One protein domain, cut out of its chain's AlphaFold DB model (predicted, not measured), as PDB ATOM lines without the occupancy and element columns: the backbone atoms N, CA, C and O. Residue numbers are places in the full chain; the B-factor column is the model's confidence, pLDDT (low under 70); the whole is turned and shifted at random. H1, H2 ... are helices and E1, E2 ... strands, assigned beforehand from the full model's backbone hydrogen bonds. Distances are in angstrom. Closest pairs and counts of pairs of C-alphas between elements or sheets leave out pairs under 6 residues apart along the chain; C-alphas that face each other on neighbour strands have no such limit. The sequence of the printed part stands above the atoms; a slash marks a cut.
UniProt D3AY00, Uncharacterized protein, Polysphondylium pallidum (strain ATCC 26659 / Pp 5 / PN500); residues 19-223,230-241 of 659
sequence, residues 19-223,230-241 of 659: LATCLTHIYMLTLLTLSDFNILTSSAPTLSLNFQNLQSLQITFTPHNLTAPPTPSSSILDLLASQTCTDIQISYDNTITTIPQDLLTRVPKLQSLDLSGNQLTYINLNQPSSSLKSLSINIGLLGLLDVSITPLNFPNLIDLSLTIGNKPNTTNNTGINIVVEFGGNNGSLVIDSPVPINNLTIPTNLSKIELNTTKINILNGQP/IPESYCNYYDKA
ATOM      1  N   LEU A  19     -15.866  31.822 -29.485       52.41
ATOM      2  CA  LEU A  19     -15.899  31.111 -28.197       52.41
ATOM      3  C   LEU A  19     -16.947  29.983 -28.187       52.41
ATOM      4  O   LEU A  19     -16.668  28.882 -27.724       52.41
ATOM      5  N   ALA A  20     -18.120  30.215 -28.781       49.44
ATOM      6  CA  ALA A  20     -19.174  29.205 -28.912       49.44
ATOM      7  C   ALA A  20     -18.725  27.983 -29.737       49.44
ATOM      8  O   ALA A  20     -19.068  26.843 -29.431       49.44
ATOM      9  N   THR A  21     -17.904  28.205 -30.763       49.25
ATOM     10  CA  THR A  21     -17.334  27.139 -31.599       49.25
ATOM     11  C   THR A  21     -16.145  26.439 -30.934       49.25
ATOM     12  O   THR A  21     -16.010  25.228 -31.093       49.25
ATOM     13  N   CYS A  22     -15.337  27.140 -30.124       51.56
ATOM     14  CA  CYS A  22     -14.294  26.503 -29.304       51.56
ATOM     15  C   CYS A  22     -14.869  25.642 -28.169       51.56
ATOM     16  O   CYS A  22     -14.384  24.540 -27.938       51.56
ATOM     17  N   LEU A  23     -15.900  26.116 -27.465       57.88
ATOM     18  CA  LEU A  23     -16.418  25.448 -26.263       57.88
ATOM     19  C   LEU A  23     -17.291  24.224 -26.576       57.88
ATOM     20  O   LEU A  23     -17.315  23.280 -25.790       57.88
ATOM     21  N   THR A  24     -17.945  24.180 -27.742       54.38
ATOM     22  CA  THR A  24     -18.795  23.044 -28.165       54.38
ATOM     23  C   THR A  24     -18.033  21.733 -28.403       54.38
ATOM     24  O   THR A  24     -18.664  20.689 -28.553       54.38
ATOM     25  N   HIS A  25     -16.695  21.752 -28.415       55.59
ATOM     26  CA  HIS A  25     -15.863  20.576 -28.707       55.59
ATOM     27  C   HIS A  25     -15.010  20.094 -27.520       55.59
ATOM     28  O   HIS A  25     -14.297  19.099 -27.649       55.59
ATOM     29  N   ILE A  26     -15.084  20.746 -26.352       64.38
ATOM     30  CA  ILE A  26     -14.237  20.425 -25.192       64.38
ATOM     31  C   ILE A  26     -15.077  19.741 -24.106       64.38
ATOM     32  O   ILE A  26     -15.370  20.297 -23.052       64.38
ATOM     33  N   TYR A  27     -15.455  18.487 -24.359       66.38
ATOM     34  CA  TYR A  27     -16.269  17.683 -23.434       66.38
ATOM     35  C   TYR A  27     -15.535  17.286 -22.137       66.38
ATOM     36  O   TYR A  27     -16.168  16.813 -21.199       66.38
ATOM     37  N   MET A  28     -14.213  17.475 -22.062       74.69
ATOM     38  CA  MET A  28     -13.363  17.064 -20.929       74.69
ATOM     39  C   MET A  28     -12.898  18.241 -20.052       74.69
ATOM     40  O   MET A  28     -12.001  18.071 -19.229       74.69
ATOM     41  N   LEU A  29     -13.461  19.439 -20.239       80.25
ATOM     42  CA  LEU A  29     -13.056  20.622 -19.481       80.25
ATOM     43  C   LEU A  29     -13.511  20.515 -18.020       80.25
ATOM     44  O   LEU A  29     -14.708  20.425 -17.765       80.25
ATOM     45  N   THR A  30     -12.569  20.554 -17.077       82.94
ATOM     46  CA  THR A  30     -12.851  20.530 -15.629       82.94
ATOM     47  C   THR A  30     -12.738  21.903 -14.969       82.94
ATOM     48  O   THR A  30     -13.379  22.136 -13.949       82.94
ATOM     49  N   LEU A  31     -11.966  22.825 -15.545       85.62
ATOM     50  CA  LEU A  31     -11.774  24.192 -15.055       85.62
ATOM     51  C   LEU A  31     -11.891  25.166 -16.227       85.62
ATOM     52  O   LEU A  31     -11.243  24.962 -17.255       85.62
ATOM     53  N   LEU A  32     -12.685  26.221 -16.062       84.94
ATOM     54  CA  LEU A  32     -12.788  27.323 -17.013       84.94
ATOM     55  C   LEU A  32     -12.522  28.641 -16.289       84.94
ATOM     56  O   LEU A  32     -13.302  29.018 -15.421       84.94
ATOM     57  N   THR A  33     -11.463  29.348 -16.683       82.81
ATOM     58  CA  THR A  33     -11.148  30.690 -16.178       82.81
ATOM     59  C   THR A  33     -11.257  31.694 -17.320       82.81
ATOM     60  O   THR A  33     -10.613  31.529 -18.356       82.81
ATOM     61  N   LEU A  34     -12.079  32.724 -17.139       81.12
ATOM     62  CA  LEU A  34     -12.268  33.823 -18.079       81.12
ATOM     63  C   LEU A  34     -11.886  35.131 -17.385       81.12
ATOM     64  O   LEU A  34     -12.425  35.455 -16.330       81.12
ATOM     65  N   SER A  35     -10.977  35.894 -17.984       77.88
ATOM     66  CA  SER A  35     -10.569  37.202 -17.469       77.88
ATOM     67  C   SER A  35     -10.785  38.274 -18.531       77.88
ATOM     68  O   SER A  35     -10.478  38.039 -19.698       77.88
ATOM     69  N   ASP A  36     -11.354  39.417 -18.136       67.62
ATOM     70  CA  ASP A  36     -11.567  40.602 -18.990       67.62
ATOM     71  C   ASP A  36     -12.389  40.344 -20.265       67.62
ATOM     72  O   ASP A  36     -12.216  40.989 -21.303       67.62
ATOM     73  N   PHE A  37     -13.307  39.375 -20.205       64.88
ATOM     74  CA  PHE A  37     -14.032  38.906 -21.380       64.88
ATOM     75  C   PHE A  37     -15.412  39.556 -21.510       64.88
ATOM     76  O   PHE A  37     -16.349  39.200 -20.804       64.88
ATOM     77  N   ASN A  38     -15.585  40.472 -22.463       54.97
ATOM     78  CA  ASN A  38     -16.865  41.152 -22.662       54.97
ATOM     79  C   ASN A  38     -17.863  40.284 -23.457       54.97
ATOM     80  O   ASN A  38     -17.815  40.234 -24.690       54.97
ATOM     81  N   ILE A  39     -18.788  39.607 -22.770       55.91
ATOM     82  CA  ILE A  39     -19.880  38.843 -23.401       55.91
ATOM     83  C   ILE A  39     -20.976  39.823 -23.859       55.91
ATOM     84  O   ILE A  39     -22.064  39.896 -23.300       55.91
ATOM     85  N   LEU A  40     -20.686  40.624 -24.886       48.94
ATOM     86  CA  LEU A  40     -21.682  41.482 -25.534       48.94
ATOM     87  C   LEU A  40     -22.424  40.704 -26.614       48.94
ATOM     88  O   LEU A  40     -22.006  40.728 -27.776       48.94
ATOM     89  N   THR A  41     -23.576  40.116 -26.297       47.44
ATOM     90  CA  THR A  41     -24.562  39.847 -27.352       47.44
ATOM     91  C   THR A  41     -25.992  40.071 -26.890       47.44
ATOM     92  O   THR A  41     -26.690  39.157 -26.459       47.44
ATOM     93  N   SER A  42     -26.473  41.283 -27.164       44.12
ATOM     94  CA  SER A  42     -27.821  41.468 -27.680       44.12
ATOM     95  C   SER A  42     -28.051  40.505 -28.860       44.12
ATOM     96  O   SER A  42     -27.256  40.496 -29.801       44.12
ATOM     97  N   SER A  43     -29.147  39.745 -28.796       43.12
ATOM     98  CA  SER A  43     -29.857  39.094 -29.914       43.12
ATOM     99  C   SER A  43     -29.368  37.759 -30.516       43.12
ATOM    100  O   SER A  43     -29.672  37.511 -31.681       43.12
ATOM    101  N   ALA A  44     -28.723  36.850 -29.774       41.22
ATOM    102  CA  ALA A  44     -28.588  35.451 -30.224       41.22
ATOM    103  C   ALA A  44     -29.420  34.497 -29.341       41.22
ATOM    104  O   ALA A  44     -29.121  34.364 -28.155       41.22
ATOM    105  N   PRO A  45     -30.457  33.817 -29.867       46.06
ATOM    106  CA  PRO A  45     -31.153  32.781 -29.117       46.06
ATOM    107  C   PRO A  45     -30.299  31.499 -29.121       46.06
ATOM    108  O   PRO A  45     -29.727  31.152 -30.150       46.06
ATOM    109  N   THR A  46     -30.267  30.767 -27.999       50.94
ATOM    110  CA  THR A  46     -29.842  29.345 -27.854       50.94
ATOM    111  C   THR A  46     -28.379  28.978 -27.538       50.94
ATOM    112  O   THR A  46     -27.999  27.824 -27.727       50.94
ATOM    113  N   LEU A  47     -27.551  29.863 -26.974       56.72
ATOM    114  CA  LEU A  47     -26.201  29.457 -26.539       56.72
ATOM    115  C   LEU A  47     -26.207  28.814 -25.135       56.72
ATOM    116  O   LEU A  47     -25.860  29.458 -24.157       56.72
ATOM    117  N   SER A  48     -26.607  27.543 -25.015       61.75
ATOM    118  CA  SER A  48     -26.455  26.794 -23.754       61.75
ATOM    119  C   SER A  48     -25.013  26.305 -23.590       61.75
ATOM    120  O   SER A  48     -24.533  25.506 -24.399       61.75
ATOM    121  N   LEU A  49     -24.332  26.728 -22.528       68.25
ATOM    122  CA  LEU A  49     -23.029  26.201 -22.139       68.25
ATOM    123  C   LEU A  49     -23.241  24.929 -21.302       68.25
ATOM    124  O   LEU A  49     -23.304  24.966 -20.074       68.25
ATOM    125  N   ASN A  50     -23.403  23.791 -21.984       71.88
ATOM    126  CA  ASN A  50     -23.518  22.480 -21.344       71.88
ATOM    127  C   ASN A  50     -22.128  21.852 -21.190       71.88
ATOM    128  O   ASN A  50     -21.601  21.250 -22.128       71.88
ATOM    129  N   PHE A  51     -21.539  21.986 -20.002       79.00
ATOM    130  CA  PHE A  51     -20.263  21.355 -19.686       79.00
ATOM    131  C   PHE A  51     -20.483  20.115 -18.815       79.00
ATOM    132  O   PHE A  51     -20.704  20.209 -17.605       79.00
ATOM    133  N   GLN A  52     -20.378  18.936 -19.434       78.75
ATOM    134  CA  GLN A  52     -20.600  17.637 -18.781       78.75
ATOM    135  C   GLN A  52     -19.649  17.373 -17.599       78.75
ATOM    136  O   GLN A  52     -20.050  16.696 -16.658       78.75
ATOM    137  N   ASN A  53     -18.418  17.902 -17.653       83.44
ATOM    138  CA  ASN A  53     -17.338  17.599 -16.704       83.44
ATOM    139  C   ASN A  53     -16.773  18.825 -15.966       83.44
ATOM    140  O   ASN A  53     -15.782  18.691 -15.246       83.44
ATOM    141  N   LEU A  54     -17.371  20.011 -16.131       86.06
ATOM    142  CA  LEU A  54     -16.877  21.224 -15.475       86.06
ATOM    143  C   LEU A  54     -17.022  21.087 -13.962       86.06
ATOM    144  O   LEU A  54     -18.105  20.783 -13.473       86.06
ATOM    145  N   GLN A  55     -15.934  21.293 -13.233       90.06
ATOM    146  CA  GLN A  55     -15.897  21.290 -11.773       90.06
ATOM    147  C   GLN A  55     -15.851  22.724 -11.246       90.06
ATOM    148  O   GLN A  55     -16.597  23.050 -10.328       90.06
ATOM    149  N   SER A  56     -15.063  23.600 -11.874       90.19
ATOM    150  CA  SER A  56     -14.896  24.987 -11.434       90.19
ATOM    151  C   SER A  56     -15.020  25.984 -12.591       90.19
ATOM    152  O   SER A  56     -14.448  25.780 -13.667       90.19
ATOM    153  N   LEU A  57     -15.782  27.054 -12.364       88.81
ATOM    154  CA  LEU A  57     -15.924  28.204 -13.256       88.81
ATOM    155  C   LEU A  57     -15.434  29.459 -12.540       88.81
ATOM    156  O   LEU A  57     -15.964  29.811 -11.489       88.81
ATOM    157  N   GLN A  58     -14.481  30.163 -13.139       88.00
ATOM    158  CA  GLN A  58     -13.963  31.427 -12.632       88.00
ATOM    159  C   GLN A  58     -14.074  32.512 -13.696       88.00
ATOM    160  O   GLN A  58     -13.623  32.337 -14.826       88.00
ATOM    161  N   ILE A  59     -14.679  33.637 -13.338       84.19
ATOM    162  CA  ILE A  59     -14.845  34.792 -14.211       84.19
ATOM    163  C   ILE A  59     -14.449  36.041 -13.432       84.19
ATOM    164  O   ILE A  59     -15.038  36.354 -12.399       84.19
ATOM    165  N   THR A  60     -13.462  36.772 -13.933       77.56
ATOM    166  CA  THR A  60     -12.940  37.972 -13.274       77.56
ATOM    167  C   THR A  60     -12.873  39.113 -14.275       77.56
ATOM    168  O   THR A  60     -12.299  38.958 -15.350       77.56
ATOM    169  N   PHE A  61     -13.442  40.265 -13.936       71.88
ATOM    170  CA  PHE A  61     -13.288  41.477 -14.738       71.88
ATOM    171  C   PHE A  61     -12.385  42.452 -13.992       71.88
ATOM    172  O   PHE A  61     -12.594  42.714 -12.809       71.88
ATOM    173  N   THR A  62     -11.371  42.978 -14.676       63.50
ATOM    174  CA  THR A  62     -10.521  44.038 -14.140       63.50
ATOM    175  C   THR A  62     -11.066  45.417 -14.540       63.50
ATOM    176  O   THR A  62     -11.559  45.586 -15.659       63.50
ATOM    177  N   PRO A  63     -10.990  46.443 -13.671       54.75
ATOM    178  CA  PRO A  63     -11.721  47.708 -13.857       54.75
ATOM    179  C   PRO A  63     -11.156  48.656 -14.932       54.75
ATOM    180  O   PRO A  63     -11.522  49.832 -14.985       54.75
ATOM    181  N   HIS A  64     -10.231  48.214 -15.785       49.25
ATOM    182  CA  HIS A  64      -9.502  49.112 -16.677       49.25
ATOM    183  C   HIS A  64     -10.073  49.092 -18.109       49.25
ATOM    184  O   HIS A  64      -9.850  48.151 -18.862       49.25
ATOM    185  N   ASN A  65     -10.728  50.198 -18.503       46.44
ATOM    186  CA  ASN A  65     -10.992  50.668 -19.885       46.44
ATOM    187  C   ASN A  65     -12.376  50.477 -20.540       46.44
ATOM    188  O   ASN A  65     -12.502  50.759 -21.733       46.44
ATOM    189  N   LEU A  66     -13.446  50.117 -19.827       50.34
ATOM    190  CA  LEU A  66     -14.789  50.161 -20.434       50.34
ATOM    191  C   LEU A  66     -15.428  51.551 -20.258       50.34
ATOM    192  O   LEU A  66     -15.881  51.920 -19.182       50.34
ATOM    193  N   THR A  67     -15.478  52.332 -21.343       50.09
ATOM    194  CA  THR A  67     -16.088  53.679 -21.412       50.09
ATOM    195  C   THR A  67     -17.623  53.681 -21.382       50.09
ATOM    196  O   THR A  67     -18.232  54.750 -21.389       50.09
ATOM    197  N   ALA A  68     -18.264  52.509 -21.313       49.91
ATOM    198  CA  ALA A  68     -19.697  52.364 -21.076       49.91
ATOM    199  C   ALA A  68     -19.982  51.063 -20.295       49.91
ATOM    200  O   ALA A  68     -19.405  50.028 -20.639       49.91
ATOM    201  N   PRO A  69     -20.868  51.084 -19.278       51.53
ATOM    202  CA  PRO A  69     -21.307  49.868 -18.602       51.53
ATOM    203  C   PRO A  69     -22.030  48.944 -19.603       51.53
ATOM    204  O   PRO A  69     -22.841  49.432 -20.400       51.53
ATOM    205  N   PRO A  70     -21.753  47.628 -19.606       50.22
ATOM    206  CA  PRO A  70     -22.449  46.686 -20.475       50.22
ATOM    207  C   PRO A  70     -23.960  46.695 -20.192       50.22
ATOM    208  O   PRO A  70     -24.408  46.684 -19.047       50.22
ATOM    209  N   THR A  71     -24.769  46.746 -21.250       44.16
ATOM    210  CA  THR A  71     -26.234  46.624 -21.166       44.16
ATOM    211  C   THR A  71     -26.633  45.223 -20.685       44.16
ATOM    212  O   THR A  71     -26.055  44.254 -21.184       44.16
ATOM    213  N   PRO A  72     -27.638  45.072 -19.800       46.56
ATOM    214  CA  PRO A  72     -28.016  43.781 -19.236       46.56
ATOM    215  C   PRO A  72     -28.726  42.932 -20.298       46.56
ATOM    216  O   PRO A  72     -29.929  43.050 -20.517       46.56
ATOM    217  N   SER A  73     -27.983  42.076 -20.991       47.97
ATOM    218  CA  SER A  73     -28.551  41.054 -21.870       47.97
ATOM    219  C   SER A  73     -28.004  39.696 -21.448       47.97
ATOM    220  O   SER A  73     -26.854  39.403 -21.752       47.97
ATOM    221  N   SER A  74     -28.835  38.908 -20.747       54.38
ATOM    222  CA  SER A  74     -28.586  37.548 -20.215       54.38
ATOM    223  C   SER A  74     -27.334  37.394 -19.342       54.38
ATOM    224  O   SER A  74     -26.209  37.572 -19.802       54.38
ATOM    225  N   SER A  75     -27.514  37.013 -18.076       65.50
ATOM    226  CA  SER A  75     -26.383  36.696 -17.202       65.50
ATOM    227  C   SER A  75     -25.683  35.427 -17.709       65.50
ATOM    228  O   SER A  75     -26.333  34.505 -18.192       65.50
ATOM    229  N   ILE A  76     -24.357  35.321 -17.582       73.38
ATOM    230  CA  ILE A  76     -23.646  34.065 -17.906       73.38
ATOM    231  C   ILE A  76     -24.162  32.877 -17.076       73.38
ATOM    232  O   ILE A  76     -24.128  31.731 -17.525       73.38
ATOM    233  N   LEU A  77     -24.719  33.163 -15.897       77.44
ATOM    234  CA  LEU A  77     -25.402  32.192 -15.051       77.44
ATOM    235  C   LEU A  77     -26.628  31.575 -15.743       77.44
ATOM    236  O   LEU A  77     -26.911  30.401 -15.506       77.44
ATOM    237  N   ASP A  78     -27.334  32.317 -16.610       75.69
ATOM    238  CA  ASP A  78     -28.478  31.814 -17.391       75.69
ATOM    239  C   ASP A  78     -28.070  30.712 -18.373       75.69
ATOM    240  O   ASP A  78     -28.866  29.836 -18.706       75.69
ATOM    241  N   LEU A  79     -26.819  30.743 -18.833       74.25
ATOM    242  CA  LEU A  79     -26.314  29.838 -19.861       74.25
ATOM    243  C   LEU A  79     -25.634  28.596 -19.273       74.25
ATOM    244  O   LEU A  79     -25.359  27.655 -20.019       74.25
ATOM    245  N   LEU A  80     -25.350  28.584 -17.967       82.00
ATOM    246  CA  LEU A  80     -24.588  27.529 -17.308       82.00
ATOM    247  C   LEU A  80     -25.472  26.334 -16.922       82.00
ATOM    248  O   LEU A  80     -26.416  26.464 -16.138       82.00
ATOM    249  N   ALA A  81     -25.100  25.149 -17.412       84.19
ATOM    250  CA  ALA A  81     -25.610  23.868 -16.935       84.19
ATOM    251  C   ALA A  81     -24.461  22.861 -16.780       84.19
ATOM    252  O   ALA A  81     -23.718  22.603 -17.731       84.19
ATOM    253  N   SER A  82     -24.309  22.283 -15.584       87.44
ATOM    254  CA  SER A  82     -23.277  21.280 -15.310       87.44
ATOM    255  C   SER A  82     -23.639  20.382 -14.126       87.44
ATOM    256  O   SER A  82     -23.911  20.848 -13.026       87.44
ATOM    257  N   GLN A  83     -23.565  19.065 -14.329       89.62
ATOM    258  CA  GLN A  83     -23.867  18.061 -13.297       89.62
ATOM    259  C   GLN A  83     -22.683  17.775 -12.354       89.62
ATOM    260  O   GLN A  83     -22.802  16.978 -11.419       89.62
ATOM    261  N   THR A  84     -21.526  18.386 -12.611       90.88
ATOM    262  CA  THR A  84     -20.272  18.156 -11.879       90.88
ATOM    263  C   THR A  84     -19.713  19.408 -11.221       90.88
ATOM    264  O   THR A  84     -18.772  19.282 -10.443       90.88
ATOM    265  N   CYS A  85     -20.269  20.586 -11.517       92.56
ATOM    266  CA  CYS A  85     -19.724  21.855 -11.050       92.56
ATOM    267  C   CYS A  85     -19.911  21.993  -9.538       92.56
ATOM    268  O   CYS A  85     -21.029  21.892  -9.033       92.56
ATOM    269  N   THR A  86     -18.797  22.179  -8.836       95.06
ATOM    270  CA  THR A  86     -18.716  22.369  -7.388       95.06
ATOM    271  C   THR A  86     -18.433  23.815  -7.020       95.06
ATOM    272  O   THR A  86     -18.830  24.230  -5.937       95.06
ATOM    273  N   ASP A  87     -17.818  24.596  -7.908       95.12
ATOM    274  CA  ASP A  87     -17.357  25.946  -7.591       95.12
ATOM    275  C   ASP A  87     -17.669  26.920  -8.732       95.12
ATOM    276  O   ASP A  87     -17.291  26.697  -9.884       95.12
ATOM    277  N   ILE A  88     -18.351  28.017  -8.407       93.25
ATOM    278  CA  ILE A  88     -18.580  29.142  -9.318       93.25
ATOM    279  C   ILE A  88     -18.088  30.407  -8.629       93.25
ATOM    280  O   ILE A  88     -18.589  30.773  -7.568       93.25
ATOM    281  N   GLN A  89     -17.153  31.098  -9.267       91.69
ATOM    282  CA  GLN A  89     -16.648  32.390  -8.833       91.69
ATOM    283  C   GLN A  89     -16.792  33.393  -9.973       91.69
ATOM    284  O   GLN A  89     -16.172  33.247 -11.022       91.69
ATOM    285  N   ILE A  90     -17.617  34.413  -9.775       87.94
ATOM    286  CA  ILE A  90     -17.800  35.515 -10.714       87.94
ATOM    287  C   ILE A  90     -17.604  36.808  -9.941       87.94
ATOM    288  O   ILE A  90     -18.526  37.303  -9.298       87.94
ATOM    289  N   SER A  91     -16.389  37.336  -9.980       78.94
ATOM    290  CA  SER A  91     -15.957  38.405  -9.083       78.94
ATOM    291  C   SER A  91     -15.646  39.703  -9.829       78.94
ATOM    292  O   SER A  91     -15.023  39.648 -10.894       78.94
ATOM    293  N   TYR A  92     -15.984  40.839  -9.203       69.62
ATOM    294  CA  TYR A  92     -15.650  42.223  -9.601       69.62
ATOM    295  C   TYR A  92     -16.339  42.737 -10.879       69.62
ATOM    296  O   TYR A  92     -16.277  42.087 -11.916       69.62
ATOM    297  N   ASP A  93     -17.005  43.898 -10.795       65.38
ATOM    298  CA  ASP A  93     -17.544  44.746 -11.885       65.38
ATOM    299  C   ASP A  93     -18.333  44.050 -13.013       65.38
ATOM    300  O   ASP A  93     -18.577  44.605 -14.083       65.38
ATOM    301  N   ASN A  94     -18.834  42.846 -12.754       62.19
ATOM    302  CA  ASN A  94     -19.500  41.983 -13.729       62.19
ATOM    303  C   ASN A  94     -20.935  42.437 -14.083       62.19
ATOM    304  O   ASN A  94     -21.622  41.782 -14.867       62.19
ATOM    305  N   THR A  95     -21.423  43.556 -13.532       71.81
ATOM    306  CA  THR A  95     -22.791  44.097 -13.719       71.81
ATOM    307  C   THR A  95     -23.934  43.091 -13.503       71.81
ATOM    308  O   THR A  95     -25.069  43.370 -13.884       71.81
ATOM    309  N   ILE A  96     -23.680  41.923 -12.892       78.12
ATOM    310  CA  ILE A  96     -24.732  40.936 -12.636       78.12
ATOM    311  C   ILE A  96     -25.692  41.552 -11.628       78.12
ATOM    312  O   ILE A  96     -25.302  41.896 -10.513       78.12
ATOM    313  N   THR A  97     -26.948  41.682 -12.047       78.00
ATOM    314  CA  THR A  97     -28.027  42.252 -11.238       78.00
ATOM    315  C   THR A  97     -28.962  41.191 -10.668       78.00
ATOM    316  O   THR A  97     -29.630  41.457  -9.676       78.00
ATOM    317  N   THR A  98     -29.001  39.980 -11.231       79.25
ATOM    318  CA  THR A  98     -29.920  38.913 -10.799       79.25
ATOM    319  C   THR A  98     -29.270  37.535 -10.853       79.25
ATOM    320  O   THR A  98     -28.486  37.255 -11.760       79.25
ATOM    321  N   ILE A  99     -29.655  36.648  -9.931       84.56
ATOM    322  CA  ILE A  99     -29.319  35.218  -9.979       84.56
ATOM    323  C   ILE A  99     -30.498  34.460 -10.618       84.56
ATOM    324  O   ILE A  99     -31.634  34.667 -10.181       84.56
ATOM    325  N   PRO A 100     -30.273  33.584 -11.613       85.25
ATOM    326  CA  PRO A 100     -31.345  32.789 -12.209       85.25
ATOM    327  C   PRO A 100     -31.967  31.836 -11.181       85.25
ATOM    328  O   PRO A 100     -31.248  31.123 -10.478       85.25
ATOM    329  N   GLN A 101     -33.301  31.782 -11.119       82.06
ATOM    330  CA  GLN A 101     -34.034  31.010 -10.101       82.06
ATOM    331  C   GLN A 101     -33.749  29.498 -10.164       82.06
ATOM    332  O   GLN A 101     -33.842  28.796  -9.159       82.06
ATOM    333  N   ASP A 102     -33.407  28.984 -11.341       85.94
ATOM    334  CA  ASP A 102     -33.114  27.579 -11.602       85.94
ATOM    335  C   ASP A 102     -31.606  27.277 -11.658       85.94
ATOM    336  O   ASP A 102     -31.214  26.167 -12.004       85.94
ATOM    337  N   LEU A 103     -30.729  28.217 -11.279       88.75
ATOM    338  CA  LEU A 103     -29.282  27.972 -11.267       88.75
ATOM    339  C   LEU A 103     -28.940  26.709 -10.462       88.75
ATOM    340  O   LEU A 103     -28.250  25.825 -10.959       88.75
ATOM    341  N   LEU A 104     -29.484  26.581  -9.250       89.50
ATOM    342  CA  LEU A 104     -29.191  25.460  -8.353       89.50
ATOM    343  C   LEU A 104     -29.717  24.109  -8.868       89.50
ATOM    344  O   LEU A 104     -29.155  23.073  -8.522       89.50
ATOM    345  N   THR A 105     -30.733  24.092  -9.739       88.25
ATOM    346  CA  THR A 105     -31.170  22.849 -10.401       88.25
ATOM    347  C   THR A 105     -30.282  22.494 -11.587       88.25
ATOM    348  O   THR A 105     -30.083  21.312 -11.875       88.25
ATOM    349  N   ARG A 106     -29.710  23.502 -12.258       90.31
ATOM    350  CA  ARG A 106     -28.756  23.324 -13.361       90.31
ATOM    351  C   ARG A 106     -27.348  22.949 -12.892       90.31
ATOM    352  O   ARG A 106     -26.616  22.334 -13.673       90.31
ATOM    353  N   VAL A 107     -26.982  23.284 -11.652       92.12
ATOM    354  CA  VAL A 107     -25.713  22.907 -11.001       92.12
ATOM    355  C   VAL A 107     -25.933  22.248  -9.625       92.12
ATOM    356  O   VAL A 107     -25.547  22.793  -8.593       92.12
ATOM    357  N   PRO A 108     -26.518  21.034  -9.574       93.00
ATOM    358  CA  PRO A 108     -26.976  20.410  -8.325       93.00
ATOM    359  C   PRO A 108     -25.856  19.944  -7.378       93.00
ATOM    360  O   PRO A 108     -26.144  19.465  -6.284       93.00
ATOM    361  N   LYS A 109     -24.585  20.021  -7.795       94.75
ATOM    362  CA  LYS A 109     -23.412  19.684  -6.965       94.75
ATOM    363  C   LYS A 109     -22.639  20.910  -6.483       94.75
ATOM    364  O   LYS A 109     -21.575  20.740  -5.887       94.75
ATOM    365  N   LEU A 110     -23.156  22.114  -6.726       94.94
ATOM    366  CA  LEU A 110     -22.488  23.360  -6.373       94.94
ATOM    367  C   LEU A 110     -22.273  23.435  -4.857       94.94
ATOM    368  O   LEU A 110     -23.235  23.378  -4.093       94.94
ATOM    369  N   GLN A 111     -21.017  23.540  -4.434       96.06
ATOM    370  CA  GLN A 111     -20.596  23.684  -3.041       96.06
ATOM    371  C   GLN A 111     -20.225  25.129  -2.707       96.06
ATOM    372  O   GLN A 111     -20.466  25.554  -1.579       96.06
ATOM    373  N   SER A 112     -19.688  25.881  -3.668       95.69
ATOM    374  CA  SER A 112     -19.273  27.272  -3.490       95.69
ATOM    375  C   SER A 112     -19.847  28.167  -4.585       95.69
ATOM    376  O   SER A 112     -19.704  27.868  -5.774       95.69
ATOM    377  N   LEU A 113     -20.492  29.263  -4.182       93.62
ATOM    378  CA  LEU A 113     -20.968  30.317  -5.075       93.62
ATOM    379  C   LEU A 113     -20.462  31.675  -4.585       93.62
ATOM    380  O   LEU A 113     -20.952  32.194  -3.584       93.62
ATOM    381  N   ASP A 114     -19.520  32.261  -5.315       92.50
ATOM    382  CA  ASP A 114     -18.980  33.591  -5.046       92.50
ATOM    383  C   ASP A 114     -19.351  34.559  -6.172       92.50
ATOM    384  O   ASP A 114     -18.878  34.447  -7.299       92.50
ATOM    385  N   LEU A 115     -20.220  35.511  -5.853       89.69
ATOM    386  CA  LEU A 115     -20.649  36.621  -6.698       89.69
ATOM    387  C   LEU A 115     -20.242  37.967  -6.072       89.69
ATOM    388  O   LEU A 115     -20.912  38.985  -6.281       89.69
ATOM    389  N   SER A 116     -19.177  37.997  -5.268       85.12
ATOM    390  CA  SER A 116     -18.653  39.233  -4.678       85.12
ATOM    391  C   SER A 116     -18.259  40.270  -5.744       85.12
ATOM    392  O   SER A 116     -17.870  39.954  -6.867       85.12
ATOM    393  N   GLY A 117     -18.413  41.557  -5.423       79.06
ATOM    394  CA  GLY A 117     -18.108  42.647  -6.364       79.06
ATOM    395  C   GLY A 117     -19.086  42.808  -7.541       79.06
ATOM    396  O   GLY A 117     -18.774  43.533  -8.480       79.06
ATOM    397  N   ASN A 118     -20.256  42.158  -7.507       81.06
ATOM    398  CA  ASN A 118     -21.366  42.393  -8.442       81.06
ATOM    399  C   ASN A 118     -22.349  43.465  -7.934       81.06
ATOM    400  O   ASN A 118     -22.173  44.023  -6.853       81.06
ATOM    401  N   GLN A 119     -23.396  43.750  -8.718       77.81
ATOM    402  CA  GLN A 119     -24.443  44.734  -8.408       77.81
ATOM    403  C   GLN A 119     -25.819  44.059  -8.287       77.81
ATOM    404  O   GLN A 119     -26.799  44.527  -8.874       77.81
ATOM    405  N   LEU A 120     -25.901  42.937  -7.560       80.75
ATOM    406  CA  LEU A 120     -27.148  42.175  -7.433       80.75
ATOM    407  C   LEU A 120     -28.237  43.057  -6.819       80.75
ATOM    408  O   LEU A 120     -28.003  43.684  -5.799       80.75
ATOM    409  N   THR A 121     -29.425  43.126  -7.412       75.31
ATOM    410  CA  THR A 121     -30.530  43.947  -6.886       75.31
ATOM    411  C   THR A 121     -31.440  43.159  -5.949       75.31
ATOM    412  O   THR A 121     -32.041  43.733  -5.044       75.31
ATOM    413  N   TYR A 122     -31.519  41.839  -6.126       71.50
ATOM    414  CA  TYR A 122     -32.214  40.923  -5.225       71.50
ATOM    415  C   TYR A 122     -31.602  39.518  -5.291       71.50
ATOM    416  O   TYR A 122     -30.990  39.128  -6.289       71.50
ATOM    417  N   ILE A 123     -31.804  38.738  -4.229       73.56
ATOM    418  CA  ILE A 123     -31.440  37.319  -4.169       73.56
ATOM    419  C   ILE A 123     -32.727  36.512  -4.298       73.56
ATOM    420  O   ILE A 123     -33.608  36.612  -3.451       73.56
ATOM    421  N   ASN A 124     -32.841  35.702  -5.348       71.38
ATOM    422  CA  ASN A 124     -33.948  34.762  -5.521       71.38
ATOM    423  C   ASN A 124     -33.397  33.340  -5.620       71.38
ATOM    424  O   ASN A 124     -33.349  32.738  -6.691       71.38
ATOM    425  N   LEU A 125     -32.945  32.819  -4.480       70.44
ATOM    426  CA  LEU A 125     -32.545  31.423  -4.330       70.44
ATOM    427  C   LEU A 125     -33.648  30.649  -3.600       70.44
ATOM    428  O   LEU A 125     -33.425  30.033  -2.564       70.44
ATOM    429  N   ASN A 126     -34.865  30.701  -4.138       67.25
ATOM    430  CA  ASN A 126     -36.029  30.046  -3.532       67.25
ATOM    431  C   ASN A 126     -36.003  28.513  -3.663       67.25
ATOM    432  O   ASN A 126     -36.929  27.841  -3.214       67.25
ATOM    433  N   GLN A 127     -34.985  27.957  -4.321       78.38
ATOM    434  CA  GLN A 127     -34.819  26.519  -4.468       78.38
ATOM    435  C   GLN A 127     -33.786  26.003  -3.467       78.38
ATOM    436  O   GLN A 127     -32.679  26.543  -3.420       78.38
ATOM    437  N   PRO A 128     -34.115  24.958  -2.692       80.06
ATOM    438  CA  PRO A 128     -33.188  24.423  -1.718       80.06
ATOM    439  C   PRO A 128     -31.978  23.782  -2.406       80.06
ATOM    440  O   PRO A 128     -32.126  23.052  -3.388       80.06
ATOM    441  N   SER A 129     -30.782  24.012  -1.865       85.31
ATOM    442  CA  SER A 129     -29.567  23.294  -2.252       85.31
ATOM    443  C   SER A 129     -28.958  22.615  -1.039       85.31
ATOM    444  O   SER A 129     -28.487  23.256  -0.102       85.31
ATOM    445  N   SER A 130     -28.933  21.285  -1.081       88.25
ATOM    446  CA  SER A 130     -28.243  20.473  -0.084       88.25
ATOM    447  C   SER A 130     -26.737  20.390  -0.335       88.25
ATOM    448  O   SER A 130     -26.019  19.916   0.534       88.25
ATOM    449  N   SER A 131     -26.216  20.824  -1.484       92.56
ATOM    450  CA  SER A 131     -24.776  20.761  -1.761       92.56
ATOM    451  C   SER A 131     -24.026  22.026  -1.352       92.56
ATOM    452  O   SER A 131     -22.829  21.941  -1.080       92.56
ATOM    453  N   LEU A 132     -24.708  23.178  -1.316       92.19
ATOM    454  CA  LEU A 132     -24.080  24.478  -1.105       92.19
ATOM    455  C   LEU A 132     -23.558  24.608   0.333       92.19
ATOM    456  O   LEU A 132     -24.308  24.441   1.292       92.19
ATOM    457  N   LYS A 133     -22.265  24.912   0.456       93.25
ATOM    458  CA  LYS A 133     -21.531  25.086   1.717       93.25
ATOM    459  C   LYS A 133     -21.059  26.518   1.924       93.25
ATOM    460  O   LYS A 133     -21.033  26.972   3.063       93.25
ATOM    461  N   SER A 134     -20.718  27.214   0.841       93.62
ATOM    462  CA  SER A 134     -20.228  28.590   0.863       93.62
ATOM    463  C   SER A 134     -21.013  29.473  -0.104       93.62
ATOM    464  O   SER A 134     -21.233  29.100  -1.261       93.62
ATOM    465  N   LEU A 135     -21.447  30.636   0.382       91.88
ATOM    466  CA  LEU A 135     -22.147  31.659  -0.389       91.88
ATOM    467  C   LEU A 135     -21.532  33.032  -0.105       91.88
ATOM    468  O   LEU A 135     -21.538  33.502   1.029       91.88
ATOM    469  N   SER A 136     -21.038  33.698  -1.142       92.00
ATOM    470  CA  SER A 136     -20.479  35.048  -1.066       92.00
ATOM    471  C   SER A 136     -21.171  35.932  -2.093       92.00
ATOM    472  O   SER A 136     -21.181  35.609  -3.277       92.00
ATOM    473  N   ILE A 137     -21.803  37.022  -1.664       88.69
ATOM    474  CA  ILE A 137     -22.620  37.870  -2.543       88.69
ATOM    475  C   ILE A 137     -22.513  39.347  -2.164       88.69
ATOM    476  O   ILE A 137     -22.449  39.700  -0.988       88.69
ATOM    477  N   ASN A 138     -22.538  40.212  -3.182       86.38
ATOM    478  CA  ASN A 138     -22.659  41.659  -3.019       86.38
ATOM    479  C   ASN A 138     -24.016  42.135  -3.557       86.38
ATOM    480  O   ASN A 138     -24.327  41.899  -4.727       86.38
ATOM    481  N   ILE A 139     -24.818  42.784  -2.710       78.88
ATOM    482  CA  ILE A 139     -26.167  43.246  -3.036       78.88
ATOM    483  C   ILE A 139     -26.207  44.777  -3.090       78.88
ATOM    484  O   ILE A 139     -25.996  45.463  -2.092       78.88
ATOM    485  N   GLY A 140     -26.527  45.330  -4.258       71.94
ATOM    486  CA  GLY A 140     -26.859  46.737  -4.449       71.94
ATOM    487  C   GLY A 140     -28.238  47.080  -3.871       71.94
ATOM    488  O   GLY A 140     -29.201  46.336  -4.021       71.94
ATOM    489  N   LEU A 141     -28.363  48.248  -3.233       63.22
ATOM    490  CA  LEU A 141     -29.544  48.644  -2.445       63.22
ATOM    491  C   LEU A 141     -30.806  49.032  -3.243       63.22
ATOM    492  O   LEU A 141     -31.724  49.648  -2.697       63.22
ATOM    493  N   LEU A 142     -30.875  48.697  -4.531       51.97
ATOM    494  CA  LEU A 142     -32.021  49.005  -5.386       51.97
ATOM    495  C   LEU A 142     -33.143  47.975  -5.173       51.97
ATOM    496  O   LEU A 142     -33.388  47.131  -6.026       51.97
ATOM    497  N   GLY A 143     -33.847  48.080  -4.038       52.75
ATOM    498  CA  GLY A 143     -35.166  47.456  -3.849       52.75
ATOM    499  C   GLY A 143     -35.252  46.240  -2.922       52.75
ATOM    500  O   GLY A 143     -36.244  45.521  -2.991       52.75
ATOM    501  N   LEU A 144     -34.269  46.007  -2.048       53.59
ATOM    502  CA  LEU A 144     -34.322  44.888  -1.104       53.59
ATOM    503  C   LEU A 144     -35.433  45.038  -0.049       53.59
ATOM    504  O   LEU A 144     -35.403  45.934   0.797       53.59
ATOM    505  N   LEU A 145     -36.365  44.084  -0.103       57.16
ATOM    506  CA  LEU A 145     -37.076  43.502   1.032       57.16
ATOM    507  C   LEU A 145     -36.124  42.459   1.661       57.16
ATOM    508  O   LEU A 145     -35.501  41.715   0.912       57.16
ATOM    509  N   ASP A 146     -35.983  42.461   2.984       67.62
ATOM    510  CA  ASP A 146     -35.347  41.480   3.890       67.62
ATOM    511  C   ASP A 146     -34.603  40.254   3.298       67.62
ATOM    512  O   ASP A 146     -35.139  39.477   2.509       67.62
ATOM    513  N   VAL A 147     -33.373  40.004   3.768       75.25
ATOM    514  CA  VAL A 147     -32.583  38.808   3.409       75.25
ATOM    515  C   VAL A 147     -32.964  37.648   4.332       75.25
ATOM    516  O   VAL A 147     -32.868  37.779   5.549       75.25
ATOM    517  N   SER A 148     -33.355  36.498   3.771       79.62
ATOM    518  CA  SER A 148     -33.686  35.287   4.537       79.62
ATOM    519  C   SER A 148     -32.953  34.063   3.980       79.62
ATOM    520  O   SER A 148     -33.196  33.634   2.852       79.62
ATOM    521  N   ILE A 149     -32.034  33.514   4.775       81.19
ATOM    522  CA  ILE A 149     -31.248  32.311   4.488       81.19
ATOM    523  C   ILE A 149     -31.509  31.336   5.633       81.19
ATOM    524  O   ILE A 149     -31.065  31.567   6.753       81.19
ATOM    525  N   THR A 150     -32.247  30.262   5.361       79.62
ATOM    526  CA  THR A 150     -32.676  29.292   6.381       79.62
ATOM    527  C   THR A 150     -32.155  27.884   6.081       79.62
ATOM    528  O   THR A 150     -31.863  27.581   4.917       79.62
ATOM    529  N   PRO A 151     -32.096  26.966   7.068       76.25
ATOM    530  CA  PRO A 151     -31.626  25.600   6.872       76.25
ATOM    531  C   PRO A 151     -32.607  24.802   6.010       76.25
ATOM    532  O   PRO A 151     -32.228  23.800   5.412       76.25
ATOM    533  N   LEU A 152     -33.862  25.264   5.910       80.19
ATOM    534  CA  LEU A 152     -34.849  24.730   4.977       80.19
ATOM    535  C   LEU A 152     -34.370  24.871   3.523       80.19
ATOM    536  O   LEU A 152     -34.588  23.969   2.717       80.19
ATOM    537  N   ASN A 153     -33.692  25.978   3.209       81.44
ATOM    538  CA  ASN A 153     -33.174  26.260   1.874       81.44
ATOM    539  C   ASN A 153     -31.728  25.765   1.710       81.44
ATOM    540  O   ASN A 153     -31.382  25.223   0.662       81.44
ATOM    541  N   PHE A 154     -30.881  25.901   2.733       87.81
ATOM    542  CA  PHE A 154     -29.458  25.550   2.649       87.81
ATOM    543  C   PHE A 154     -28.985  24.772   3.885       87.81
ATOM    544  O   PHE A 154     -28.269  25.313   4.731       87.81
ATOM    545  N   PRO A 155     -29.349  23.483   4.012       86.38
ATOM    546  CA  PRO A 155     -29.070  22.701   5.218       86.38
ATOM    547  C   PRO A 155     -27.574  22.475   5.481       86.38
ATOM    548  O   PRO A 155     -27.195  22.192   6.610       86.38
ATOM    549  N   ASN A 156     -26.720  22.604   4.463       89.88
ATOM    550  CA  ASN A 156     -25.276  22.377   4.575       89.88
ATOM    551  C   ASN A 156     -24.440  23.660   4.453       89.88
ATOM    552  O   ASN A 156     -23.213  23.571   4.376       89.88
ATOM    553  N   LEU A 157     -25.078  24.837   4.455       87.94
ATOM    554  CA  LEU A 157     -24.360  26.107   4.436       87.94
ATOM    555  C   LEU A 157     -23.576  26.265   5.741       87.94
ATOM    556  O   LEU A 157     -24.132  26.093   6.830       87.94
ATOM    557  N   ILE A 158     -22.295  26.589   5.612       89.25
ATOM    558  CA  ILE A 158     -21.384  26.867   6.723       89.25
ATOM    559  C   ILE A 158     -20.749  28.248   6.578       89.25
ATOM    560  O   ILE A 158     -20.577  28.916   7.584       89.25
ATOM    561  N   ASP A 159     -20.485  28.720   5.360       88.75
ATOM    562  CA  ASP A 159     -19.851  30.017   5.125       88.75
ATOM    563  C   ASP A 159     -20.804  30.959   4.385       88.75
ATOM    564  O   ASP A 159     -21.310  30.639   3.307       88.75
ATOM    565  N   LEU A 160     -21.035  32.141   4.958       89.88
ATOM    566  CA  LEU A 160     -21.818  33.206   4.342       89.88
ATOM    567  C   LEU A 160     -21.067  34.535   4.418       89.88
ATOM    568  O   LEU A 160     -20.752  35.012   5.507       89.88
ATOM    569  N   SER A 161     -20.845  35.151   3.261       90.12
ATOM    570  CA  SER A 161     -20.339  36.516   3.135       90.12
ATOM    571  C   SER A 161     -21.372  37.387   2.423       90.12
ATOM    572  O   SER A 161     -21.743  37.124   1.276       90.12
ATOM    573  N   LEU A 162     -21.863  38.411   3.116       88.31
ATOM    574  CA  LEU A 162     -22.828  39.379   2.612       88.31
ATOM    575  C   LEU A 162     -22.192  40.764   2.593       88.31
ATOM    576  O   LEU A 162     -21.969  41.358   3.644       88.31
ATOM    577  N   THR A 163     -21.973  41.317   1.406       86.31
ATOM    578  CA  THR A 163     -21.678  42.745   1.246       86.31
ATOM    579  C   THR A 163     -22.940  43.450   0.770       86.31
ATOM    580  O   THR A 163     -23.576  43.032  -0.193       86.31
ATOM    581  N   ILE A 164     -23.331  44.521   1.443       84.06
ATOM    582  CA  ILE A 164     -24.485  45.343   1.097       84.06
ATOM    583  C   ILE A 164     -23.933  46.687   0.619       84.06
ATOM    584  O   ILE A 164     -23.151  47.319   1.317       84.06
ATOM    585  N   GLY A 165     -24.298  47.118  -0.587       78.81
ATOM    586  CA  GLY A 165     -23.806  48.360  -1.191       78.81
ATOM    587  C   GLY A 165     -24.350  49.633  -0.527       78.81
ATOM    588  O   GLY A 165     -25.064  49.591   0.466       78.81
ATOM    589  N   ASN A 166     -24.046  50.806  -1.088       65.88
ATOM    590  CA  ASN A 166     -24.587  52.077  -0.591       65.88
ATOM    591  C   ASN A 166     -26.040  52.300  -1.041       65.88
ATOM    592  O   ASN A 166     -26.401  52.027  -2.189       65.88
ATOM    593  N   LYS A 167     -26.870  52.860  -0.151       57.28
ATOM    594  CA  LYS A 167     -28.237  53.290  -0.480       57.28
ATOM    595  C   LYS A 167     -28.180  54.456  -1.474       57.28
ATOM    596  O   LYS A 167     -27.488  55.434  -1.188       57.28
ATOM    597  N   PRO A 168     -28.922  54.441  -2.595       54.56
ATOM    598  CA  PRO A 168     -29.135  55.666  -3.355       54.56
ATOM    599  C   PRO A 168     -29.892  56.652  -2.459       54.56
ATOM    600  O   PRO A 168     -30.945  56.285  -1.939       54.56
ATOM    601  N   ASN A 169     -29.319  57.850  -2.256       50.12
ATOM    602  CA  ASN A 169     -29.785  58.998  -1.452       50.12
ATOM    603  C   ASN A 169     -31.317  59.123  -1.319       50.12
ATOM    604  O   ASN A 169     -31.955  59.982  -1.922       50.12
ATOM    605  N   THR A 170     -31.921  58.275  -0.501       51.84
ATOM    606  CA  THR A 170     -33.342  58.296  -0.187       51.84
ATOM    607  C   THR A 170     -33.413  58.476   1.314       51.84
ATOM    608  O   THR A 170     -32.928  57.656   2.087       51.84
ATOM    609  N   THR A 171     -33.969  59.612   1.719       51.78
ATOM    610  CA  THR A 171     -33.972  60.188   3.074       51.78
ATOM    611  C   THR A 171     -34.680  59.344   4.139       51.78
ATOM    612  O   THR A 171     -34.807  59.775   5.280       51.78
ATOM    613  N   ASN A 172     -35.139  58.139   3.799       56.91
ATOM    614  CA  ASN A 172     -35.867  57.268   4.708       56.91
ATOM    615  C   ASN A 172     -34.911  56.209   5.249       56.91
ATOM    616  O   ASN A 172     -34.471  55.319   4.525       56.91
ATOM    617  N   ASN A 173     -34.590  56.311   6.533       55.72
ATOM    618  CA  ASN A 173     -33.617  55.498   7.262       55.72
ATOM    619  C   ASN A 173     -34.141  54.077   7.585       55.72
ATOM    620  O   ASN A 173     -34.041  53.601   8.711       55.72
ATOM    621  N   THR A 174     -34.782  53.415   6.622       65.25
ATOM    622  CA  THR A 174     -35.278  52.045   6.784       65.25
ATOM    623  C   THR A 174     -34.086  51.090   6.743       65.25
ATOM    624  O   THR A 174     -33.509  50.888   5.671       65.25
ATOM    625  N   GLY A 175     -33.671  50.567   7.898       67.38
ATOM    626  CA  GLY A 175     -32.681  49.493   7.956       67.38
ATOM    627  C   GLY A 175     -33.193  48.184   7.343       67.38
ATOM    628  O   GLY A 175     -34.363  48.072   6.976       67.38
ATOM    629  N   ILE A 176     -32.299  47.207   7.211       74.25
ATOM    630  CA  ILE A 176     -32.553  45.917   6.543       74.25
ATOM    631  C   ILE A 176     -32.768  44.830   7.603       74.25
ATOM    632  O   ILE A 176     -32.030  44.815   8.589       74.25
ATOM    633  N   ASN A 177     -33.735  43.920   7.427       76.44
ATOM    634  CA  ASN A 177     -33.790  42.707   8.250       76.44
ATOM    635  C   ASN A 177     -33.014  41.576   7.566       76.44
ATOM    636  O   ASN A 177     -33.156  41.343   6.365       76.44
ATOM    637  N   ILE A 178     -32.186  40.881   8.337       79.88
ATOM    638  CA  ILE A 178     -31.359  39.765   7.892       79.88
ATOM    639  C   ILE A 178     -31.630  38.584   8.824       79.88
ATOM    640  O   ILE A 178     -31.335  38.632  10.016       79.88
ATOM    641  N   VAL A 179     -32.178  37.507   8.274       80.25
ATOM    642  CA  VAL A 179     -32.377  36.237   8.975       80.25
ATOM    643  C   VAL A 179     -31.409  35.227   8.381       80.25
ATOM    644  O   VAL A 179     -31.526  34.887   7.204       80.25
ATOM    645  N   VAL A 180     -30.444  34.771   9.181       79.50
ATOM    646  CA  VAL A 180     -29.494  33.728   8.787       79.50
ATOM    647  C   VAL A 180     -29.595  32.581   9.777       79.50
ATOM    648  O   VAL A 180     -29.489  32.765  10.984       79.50
ATOM    649  N   GLU A 181     -29.757  31.376   9.261       78.06
ATOM    650  CA  GLU A 181     -29.750  30.148  10.036       78.06
ATOM    651  C   GLU A 181     -28.910  29.106   9.280       78.06
ATOM    652  O   GLU A 181     -29.261  28.693   8.173       78.06
ATOM    653  N   PHE A 182     -27.780  28.689   9.864       75.25
ATOM    654  CA  PHE A 182     -26.944  27.618   9.309       75.25
ATOM    655  C   PHE A 182     -27.440  26.255   9.786       75.25
ATOM    656  O   PHE A 182     -27.785  26.093  10.957       75.25
ATOM    657  N   GLY A 183     -27.423  25.259   8.899       67.00
ATOM    658  CA  GLY A 183     -27.668  23.867   9.286       67.00
ATOM    659  C   GLY A 183     -26.413  23.119   9.763       67.00
ATOM    660  O   GLY A 183     -26.535  22.058  10.372       67.00
ATOM    661  N   GLY A 184     -25.210  23.664   9.528       65.50
ATOM    662  CA  GLY A 184     -23.936  23.076   9.953       65.50
ATOM    663  C   GLY A 184     -23.411  23.577  11.308       65.50
ATOM    664  O   GLY A 184     -23.829  24.615  11.820       65.50
ATOM    665  N   ASN A 185     -22.445  22.843  11.874       68.56
ATOM    666  CA  ASN A 185     -21.654  23.284  13.029       68.56
ATOM    667  C   ASN A 185     -20.388  24.016  12.554       68.56
ATOM    668  O   ASN A 185     -19.782  23.594  11.573       68.56
ATOM    669  N   ASN A 186     -19.955  25.044  13.291       75.25
ATOM    670  CA  ASN A 186     -18.757  25.857  13.029       75.25
ATOM    671  C   ASN A 186     -18.825  26.744  11.777       75.25
ATOM    672  O   ASN A 186     -17.829  26.889  11.075       75.25
ATOM    673  N   GLY A 187     -19.964  27.384  11.512       77.94
ATOM    674  CA  GLY A 187     -20.066  28.291  10.364       77.94
ATOM    675  C   GLY A 187     -19.238  29.582  10.502       77.94
ATOM    676  O   GLY A 187     -18.797  29.929  11.602       77.94
ATOM    677  N   SER A 188     -19.060  30.317   9.406       81.00
ATOM    678  CA  SER A 188     -18.522  31.678   9.358       81.00
ATOM    679  C   SER A 188     -19.561  32.629   8.763       81.00
ATOM    680  O   SER A 188     -20.053  32.403   7.657       81.00
ATOM    681  N   LEU A 189     -19.862  33.722   9.466       84.38
ATOM    682  CA  LEU A 189     -20.741  34.791   8.989       84.38
ATOM    683  C   LEU A 189     -19.961  36.101   8.869       84.38
ATOM    684  O   LEU A 189     -19.472  36.619   9.870       84.38
ATOM    685  N   VAL A 190     -19.889  36.655   7.664       84.44
ATOM    686  CA  VAL A 190     -19.317  37.978   7.393       84.44
ATOM    687  C   VAL A 190     -20.413  38.865   6.814       84.44
ATOM    688  O   VAL A 190     -21.010  38.519   5.798       84.44
ATOM    689  N   ILE A 191     -20.704  39.995   7.456       84.94
ATOM    690  CA  ILE A 191     -21.645  41.000   6.952       84.94
ATOM    691  C   ILE A 191     -20.942  42.352   6.900       84.94
ATOM    692  O   ILE A 191     -20.533  42.875   7.932       84.94
ATOM    693  N   ASP A 192     -20.861  42.937   5.712       83.00
ATOM    694  CA  ASP A 192     -20.372  44.293   5.476       83.00
ATOM    695  C   ASP A 192     -21.520  45.146   4.926       83.00
ATOM    696  O   ASP A 192     -22.047  44.867   3.851       83.00
ATOM    697  N   SER A 193     -21.980  46.141   5.683       81.06
ATOM    698  CA  SER A 193     -23.132  46.962   5.320       81.06
ATOM    699  C   SER A 193     -22.984  48.415   5.779       81.06
ATOM    700  O   SER A 193     -22.998  48.692   6.976       81.06
ATOM    701  N   PRO A 194     -22.981  49.399   4.865       78.00
ATOM    702  CA  PRO A 194     -22.978  50.811   5.227       78.00
ATOM    703  C   PRO A 194     -24.336  51.272   5.791       78.00
ATOM    704  O   PRO A 194     -24.445  52.375   6.329       78.00
ATOM    705  N   VAL A 195     -25.384  50.446   5.691       77.31
ATOM    706  CA  VAL A 195     -26.749  50.753   6.140       77.31
ATOM    707  C   VAL A 195     -27.032  50.060   7.482       77.31
ATOM    708  O   VAL A 195     -26.544  48.952   7.707       77.31
ATOM    709  N   PRO A 196     -27.836  50.669   8.375       72.62
ATOM    710  CA  PRO A 196     -28.326  50.006   9.578       72.62
ATOM    711  C   PRO A 196     -29.016  48.663   9.300       72.62
ATOM    712  O   PRO A 196     -29.870  48.563   8.414       72.62
ATOM    713  N   ILE A 197     -28.713  47.655  10.113       76.25
ATOM    714  CA  ILE A 197     -29.424  46.375  10.155       76.25
ATOM    715  C   ILE A 197     -30.477  46.458  11.264       76.25
ATOM    716  O   ILE A 197     -30.157  46.572  12.448       76.25
ATOM    717  N   ASN A 198     -31.748  46.435  10.863       75.31
ATOM    718  CA  ASN A 198     -32.888  46.607  11.760       75.31
ATOM    719  C   ASN A 198     -33.147  45.394  12.635       75.31
ATOM    720  O   ASN A 198     -33.599  45.598  13.751       75.31
ATOM    721  N   ASN A 199     -32.925  44.187  12.115       74.56
ATOM    722  CA  ASN A 199     -33.084  42.923  12.821       74.56
ATOM    723  C   ASN A 199     -32.095  41.922  12.219       74.56
ATOM    724  O   ASN A 199     -32.199  41.611  11.034       74.56
ATOM    725  N   LEU A 200     -31.149  41.431  13.012       79.06
ATOM    726  CA  LEU A 200     -30.245  40.346  12.640       79.06
ATOM    727  C   LEU A 200     -30.553  39.123  13.503       79.06
ATOM    728  O   LEU A 200     -30.390  39.186  14.720       79.06
ATOM    729  N   THR A 201     -30.975  38.024  12.886       76.88
ATOM    730  CA  THR A 201     -31.097  36.725  13.561       76.88
ATOM    731  C   THR A 201     -29.843  35.915  13.266       76.88
ATOM    732  O   THR A 201     -29.532  35.671  12.098       76.88
ATOM    733  N   ILE A 202     -29.100  35.566  14.321       70.12
ATOM    734  CA  ILE A 202     -27.808  34.872  14.238       70.12
ATOM    735  C   ILE A 202     -27.977  33.424  14.722       70.12
ATOM    736  O   ILE A 202     -28.522  33.204  15.807       70.12
ATOM    737  N   PRO A 203     -27.462  32.432  13.981       69.19
ATOM    738  CA  PRO A 203     -27.509  31.031  14.380       69.19
ATOM    739  C   PRO A 203     -26.564  30.722  15.545       69.19
ATOM    740  O   PRO A 203     -25.506  31.329  15.701       69.19
ATOM    741  N   THR A 204     -26.912  29.712  16.340       63.03
ATOM    742  CA  THR A 204     -26.184  29.330  17.563       63.03
ATOM    743  C   THR A 204     -24.852  28.615  17.324       63.03
ATOM    744  O   THR A 204     -24.102  28.425  18.274       63.03
ATOM    745  N   ASN A 205     -24.559  28.199  16.086       67.94
ATOM    746  CA  ASN A 205     -23.486  27.246  15.769       67.94
ATOM    747  C   ASN A 205     -22.339  27.864  14.943       67.94
ATOM    748  O   ASN A 205     -21.754  27.207  14.079       67.94
ATOM    749  N   LEU A 206     -22.018  29.137  15.177       68.81
ATOM    750  CA  LEU A 206     -20.960  29.851  14.459       68.81
ATOM    751  C   LEU A 206     -19.589  29.661  15.117       68.81
ATOM    752  O   LEU A 206     -19.472  29.594  16.332       68.81
ATOM    753  N   SER A 207     -18.531  29.580  14.322       73.19
ATOM    754  CA  SER A 207     -17.141  29.658  14.791       73.19
ATOM    755  C   SER A 207     -16.553  31.057  14.608       73.19
ATOM    756  O   SER A 207     -15.644  31.445  15.340       73.19
ATOM    757  N   LYS A 208     -17.099  31.825  13.656       70.19
ATOM    758  CA  LYS A 208     -16.633  33.159  13.283       70.19
ATOM    759  C   LYS A 208     -17.808  34.069  12.916       70.19
ATOM    760  O   LYS A 208     -18.693  33.666  12.163       70.19
ATOM    761  N   ILE A 209     -17.793  35.298  13.434       75.38
ATOM    762  CA  ILE A 209     -18.727  36.376  13.090       75.38
ATOM    763  C   ILE A 209     -17.917  37.656  12.872       75.38
ATOM    764  O   ILE A 209     -17.213  38.093  13.777       75.38
ATOM    765  N   GLU A 210     -18.039  38.267  11.699       74.94
ATOM    766  CA  GLU A 210     -17.501  39.595  11.388       74.94
ATOM    767  C   GLU A 210     -18.652  40.487  10.914       74.94
ATOM    768  O   GLU A 210     -19.300  40.193   9.913       74.94
ATOM    769  N   LEU A 211     -18.934  41.566  11.649       77.12
ATOM    770  CA  LEU A 211     -20.004  42.515  11.330       77.12
ATOM    771  C   LEU A 211     -19.398  43.912  11.170       77.12
ATOM    772  O   LEU A 211     -18.940  44.507  12.144       77.12
ATOM    773  N   ASN A 212     -19.416  44.442   9.951       74.75
ATOM    774  CA  ASN A 212     -18.990  45.798   9.628       74.75
ATOM    775  C   ASN A 212     -20.210  46.621   9.204       74.75
ATOM    776  O   ASN A 212     -20.612  46.597   8.047       74.75
ATOM    777  N   THR A 213     -20.866  47.299  10.145       69.44
ATOM    778  CA  THR A 213     -22.060  48.101   9.837       69.44
ATOM    779  C   THR A 213     -22.270  49.249  10.810       69.44
ATOM    780  O   THR A 213     -21.733  49.259  11.916       69.44
ATOM    781  N   THR A 214     -23.028  50.255  10.370       56.47
ATOM    782  CA  THR A 214     -23.226  51.518  11.085       56.47
ATOM    783  C   THR A 214     -24.152  51.402  12.299       56.47
ATOM    784  O   THR A 214     -23.977  52.168  13.245       56.47
ATOM    785  N   LYS A 215     -25.120  50.468  12.304       59.72
ATOM    786  CA  LYS A 215     -26.008  50.136  13.446       59.72
ATOM    787  C   LYS A 215     -26.572  48.717  13.295       59.72
ATOM    788  O   LYS A 215     -26.953  48.351  12.189       59.72
ATOM    789  N   ILE A 216     -26.708  47.961  14.391       61.25
ATOM    790  CA  ILE A 216     -27.318  46.616  14.390       61.25
ATOM    791  C   ILE A 216     -28.252  46.457  15.582       61.25
ATOM    792  O   ILE A 216     -27.850  46.693  16.717       61.25
ATOM    793  N   ASN A 217     -29.454  45.957  15.323       50.84
ATOM    794  CA  ASN A 217     -30.310  45.344  16.331       50.84
ATOM    795  C   ASN A 217     -30.340  43.831  16.080       50.84
ATOM    796  O   ASN A 217     -30.689  43.388  14.986       50.84
ATOM    797  N   ILE A 218     -29.979  43.030  17.077       56.06
ATOM    798  CA  ILE A 218     -29.987  41.565  16.980       56.06
ATOM    799  C   ILE A 218     -31.300  41.058  17.588       56.06
ATOM    800  O   ILE A 218     -31.567  41.312  18.761       56.06
ATOM    801  N   LEU A 219     -32.119  40.352  16.801       50.16
ATOM    802  CA  LEU A 219     -33.332  39.679  17.272       50.16
ATOM    803  C   LEU A 219     -33.101  38.172  17.234       50.16
ATOM    804  O   LEU A 219     -33.078  37.588  16.152       50.16
ATOM    805  N   ASN A 220     -32.998  37.532  18.397       48.28
ATOM    806  CA  ASN A 220     -32.982  36.074  18.477       48.28
ATOM    807  C   ASN A 220     -34.106  35.572  19.379       48.28
ATOM    808  O   ASN A 220     -34.077  35.843  20.575       48.28
ATOM    809  N   GLY A 221     -35.021  34.797  18.778       39.78
ATOM    810  CA  GLY A 221     -36.033  33.965  19.437       39.78
ATOM    811  C   GLY A 221     -37.082  34.747  20.223       39.78
ATOM    812  O   GLY A 221     -36.769  35.649  20.991       39.78
ATOM    813  N   GLN A 222     -38.360  34.398  20.081       30.41
ATOM    814  CA  GLN A 222     -39.334  34.796  21.098       30.41
ATOM    815  C   GLN A 222     -38.790  34.360  22.470       30.41
ATOM    816  O   GLN A 222     -38.477  33.176  22.616       30.41
ATOM    817  N   PRO A 223     -38.661  35.268  23.456       29.84
ATOM    818  CA  PRO A 223     -38.411  34.859  24.822       29.84
ATOM    819  C   PRO A 223     -39.615  34.014  25.226       29.84
ATOM    820  O   PRO A 223     -40.710  34.536  25.426       29.84
ATOM    821  N   ILE A 230     -29.661  36.663  27.708       43.00
ATOM    822  CA  ILE A 230     -29.147  36.143  26.438       43.00
ATOM    823  C   ILE A 230     -28.812  34.647  26.616       43.00
ATOM    824  O   ILE A 230     -28.360  34.264  27.696       43.00
ATOM    825  N   PRO A 231     -28.998  33.787  25.591       45.88
ATOM    826  CA  PRO A 231     -28.525  32.407  25.628       45.88
ATOM    827  C   PRO A 231     -27.041  32.309  26.012       45.88
ATOM    828  O   PRO A 231     -26.202  33.026  25.471       45.88
ATOM    829  N   GLU A 232     -26.707  31.366  26.892       44.47
ATOM    830  CA  GLU A 232     -25.355  31.100  27.414       44.47
ATOM    831  C   GLU A 232     -24.285  30.921  26.314       44.47
ATOM    832  O   GLU A 232     -23.099  31.184  26.523       44.47
ATOM    833  N   SER A 233     -24.693  30.527  25.101       46.56
ATOM    834  CA  SER A 233     -23.822  30.455  23.926       46.56
ATOM    835  C   SER A 233     -23.185  31.807  23.582       46.56
ATOM    836  O   SER A 233     -21.981  31.837  23.359       46.56
ATOM    837  N   TYR A 234     -23.923  32.922  23.640       52.75
ATOM    838  CA  TYR A 234     -23.410  34.284  23.386       52.75
ATOM    839  C   TYR A 234     -22.335  34.721  24.380       52.75
ATOM    840  O   TYR A 234     -21.378  35.388  24.005       52.75
ATOM    841  N   CYS A 235     -22.464  34.323  25.640       52.22
ATOM    842  CA  CYS A 235     -21.525  34.694  26.696       52.22
ATOM    843  C   CYS A 235     -20.201  33.942  26.544       52.22
ATOM    844  O   CYS A 235     -19.132  34.538  26.625       52.22
ATOM    845  N   ASN A 236     -20.274  32.663  26.156       51.28
ATOM    846  CA  ASN A 236     -19.099  31.881  25.769       51.28
ATOM    847  C   ASN A 236     -18.384  32.441  24.520       51.28
ATOM    848  O   ASN A 236     -17.189  32.191  24.345       51.28
ATOM    849  N   TYR A 237     -19.080  33.186  23.649       53.44
ATOM    850  CA  TYR A 237     -18.452  33.855  22.505       53.44
ATOM    851  C   TYR A 237     -17.591  35.051  22.919       53.44
ATOM    852  O   TYR A 237     -16.545  35.237  22.309       53.44
ATOM    853  N   TYR A 238     -17.955  35.816  23.954       53.59
ATOM    854  CA  TYR A 238     -17.126  36.939  24.423       53.59
ATOM    855  C   TYR A 238     -15.797  36.479  25.046       53.59
ATOM    856  O   TYR A 238     -14.787  37.155  24.873       53.59
ATOM    857  N   ASP A 239     -15.766  35.303  25.685       44.41
ATOM    858  CA  ASP A 239     -14.520  34.704  26.193       44.41
ATOM    859  C   ASP A 239     -13.633  34.118  25.074       44.41
ATOM    860  O   ASP A 239     -12.398  34.109  25.167       44.41
ATOM    861  N   LYS A 240     -14.240  33.602  23.992       41.44
ATOM    862  CA  LYS A 240     -13.527  32.842  22.945       41.44
ATOM    863  C   LYS A 240     -13.206  33.627  21.675       41.44
ATOM    864  O   LYS A 240     -12.196  33.325  21.040       41.44
ATOM    865  N   ALA A 241     -14.022  34.599  21.282       39.12
ATOM    866  CA  ALA A 241     -13.871  35.313  20.020       39.12
ATOM    867  C   ALA A 241     -13.111  36.633  20.211       39.12
ATOM    868  O   ALA A 241     -13.457  37.452  21.058       39.12
TER     869      ALA A 241
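Overview. This is residues 19 to 223 and 230 to 241 of the 659 residues of an uncharacterized protein of Polysphondylium pallidum (strain ATCC 26659 / Pp 5 / PN500) (UniProt D3AY00). The chain is wound in stacked turns, a solenoid whose one wall is a long curved sheet of eight parallel strands, E1 to E5, E7, E9 and E11. The opposite wall is uneven: loops with the short helices H2 and H3 in the first turns, then a second parallel sheet, E6, E8, E10 and E12, across from the later strands; H1 lies beyond the E1 end and H4 beyond the E11 end. The printed part has 217 residues, under half in named elements, in the order H1, E1, E2, H2, E3, H3, E4 to E12, H4, of mixed class. It is compact, with a radius of gyration of the C-alphas of 18.8 A, and only just elongated, spanning 60 by 39 by 27 A.

Along the chain. H1 is residues 19 to 23, beginning at C-alpha 19 (-15.899, 31.111, -28.197). E1 is residues 31 to 35, E2 56 to 60, H2 76 to 79, E3 87 to 91 and H3 103 to 106. E4, residues 112 to 120, is 17.3 A long and bends by 92 degrees at residue 117. E5 is residues 134 to 139, 16.3 A, E6 147 to 149, E7 159 to 164, 16.5 A, and E8 176 to 180. E9, residues 187 to 193, is 19.6 A long, from C-alpha 187 (-20.066, 28.291, 10.364). E10 is residues 197 to 201, E11 206 to 213, 18.9 A, and E12 216 to 218. H4, residues 232 to 240, is 12.8 A long and ends at C-alpha 240 (-13.527, 32.842, 22.945).

Arrangement. The larger sheet runs E1, E2, E3, E4, E5, E7, E9, E11 and is twisted, with C-alphas up to 6.7 A off its best plane. E1 and E2 are parallel at 4 degrees, with N 34 and O 58 at 2.8 A. E5 and E7 are parallel at 4 degrees, with N 139 and O 163 at 2.8 A. E2, H2, E3 and E3, H3, E4 are strand-helix-strand units, two parallel neighbour strands with a helix between, each crossover right-handed. H2 and H3 are close but not clearly touching, the closest C-alphas being Leu 77 and Leu 103, 6.9 A apart. In the second sheet E6 and E8 are parallel at 2 degrees, with N 149 and O 179 at 2.8 A. E5 and E6 are apart. H4 only grazes the larger sheet, with residues 233 to 240. Every O i to N i+4 pair is within hydrogen-bond range in H1, 4 of 5 in H4; H2 and H3 are too short for such a pair.

Size, cuts and confidence. The C-alphas farthest apart, of Thr 21 and Pro 223, are 60.7 A apart. Residues 224 to 229 are not printed; C-alphas 223 and 230 are 9.5 A apart across the cut. The long links are E1 to E2, E2 to H2, E3 to H3, E4 to E5 and E7 to E8. The mean pLDDT of the printed part is 71.5; 87 residues are under 70, among them residues 36 to 49, 62 to 75 and 230 to 241.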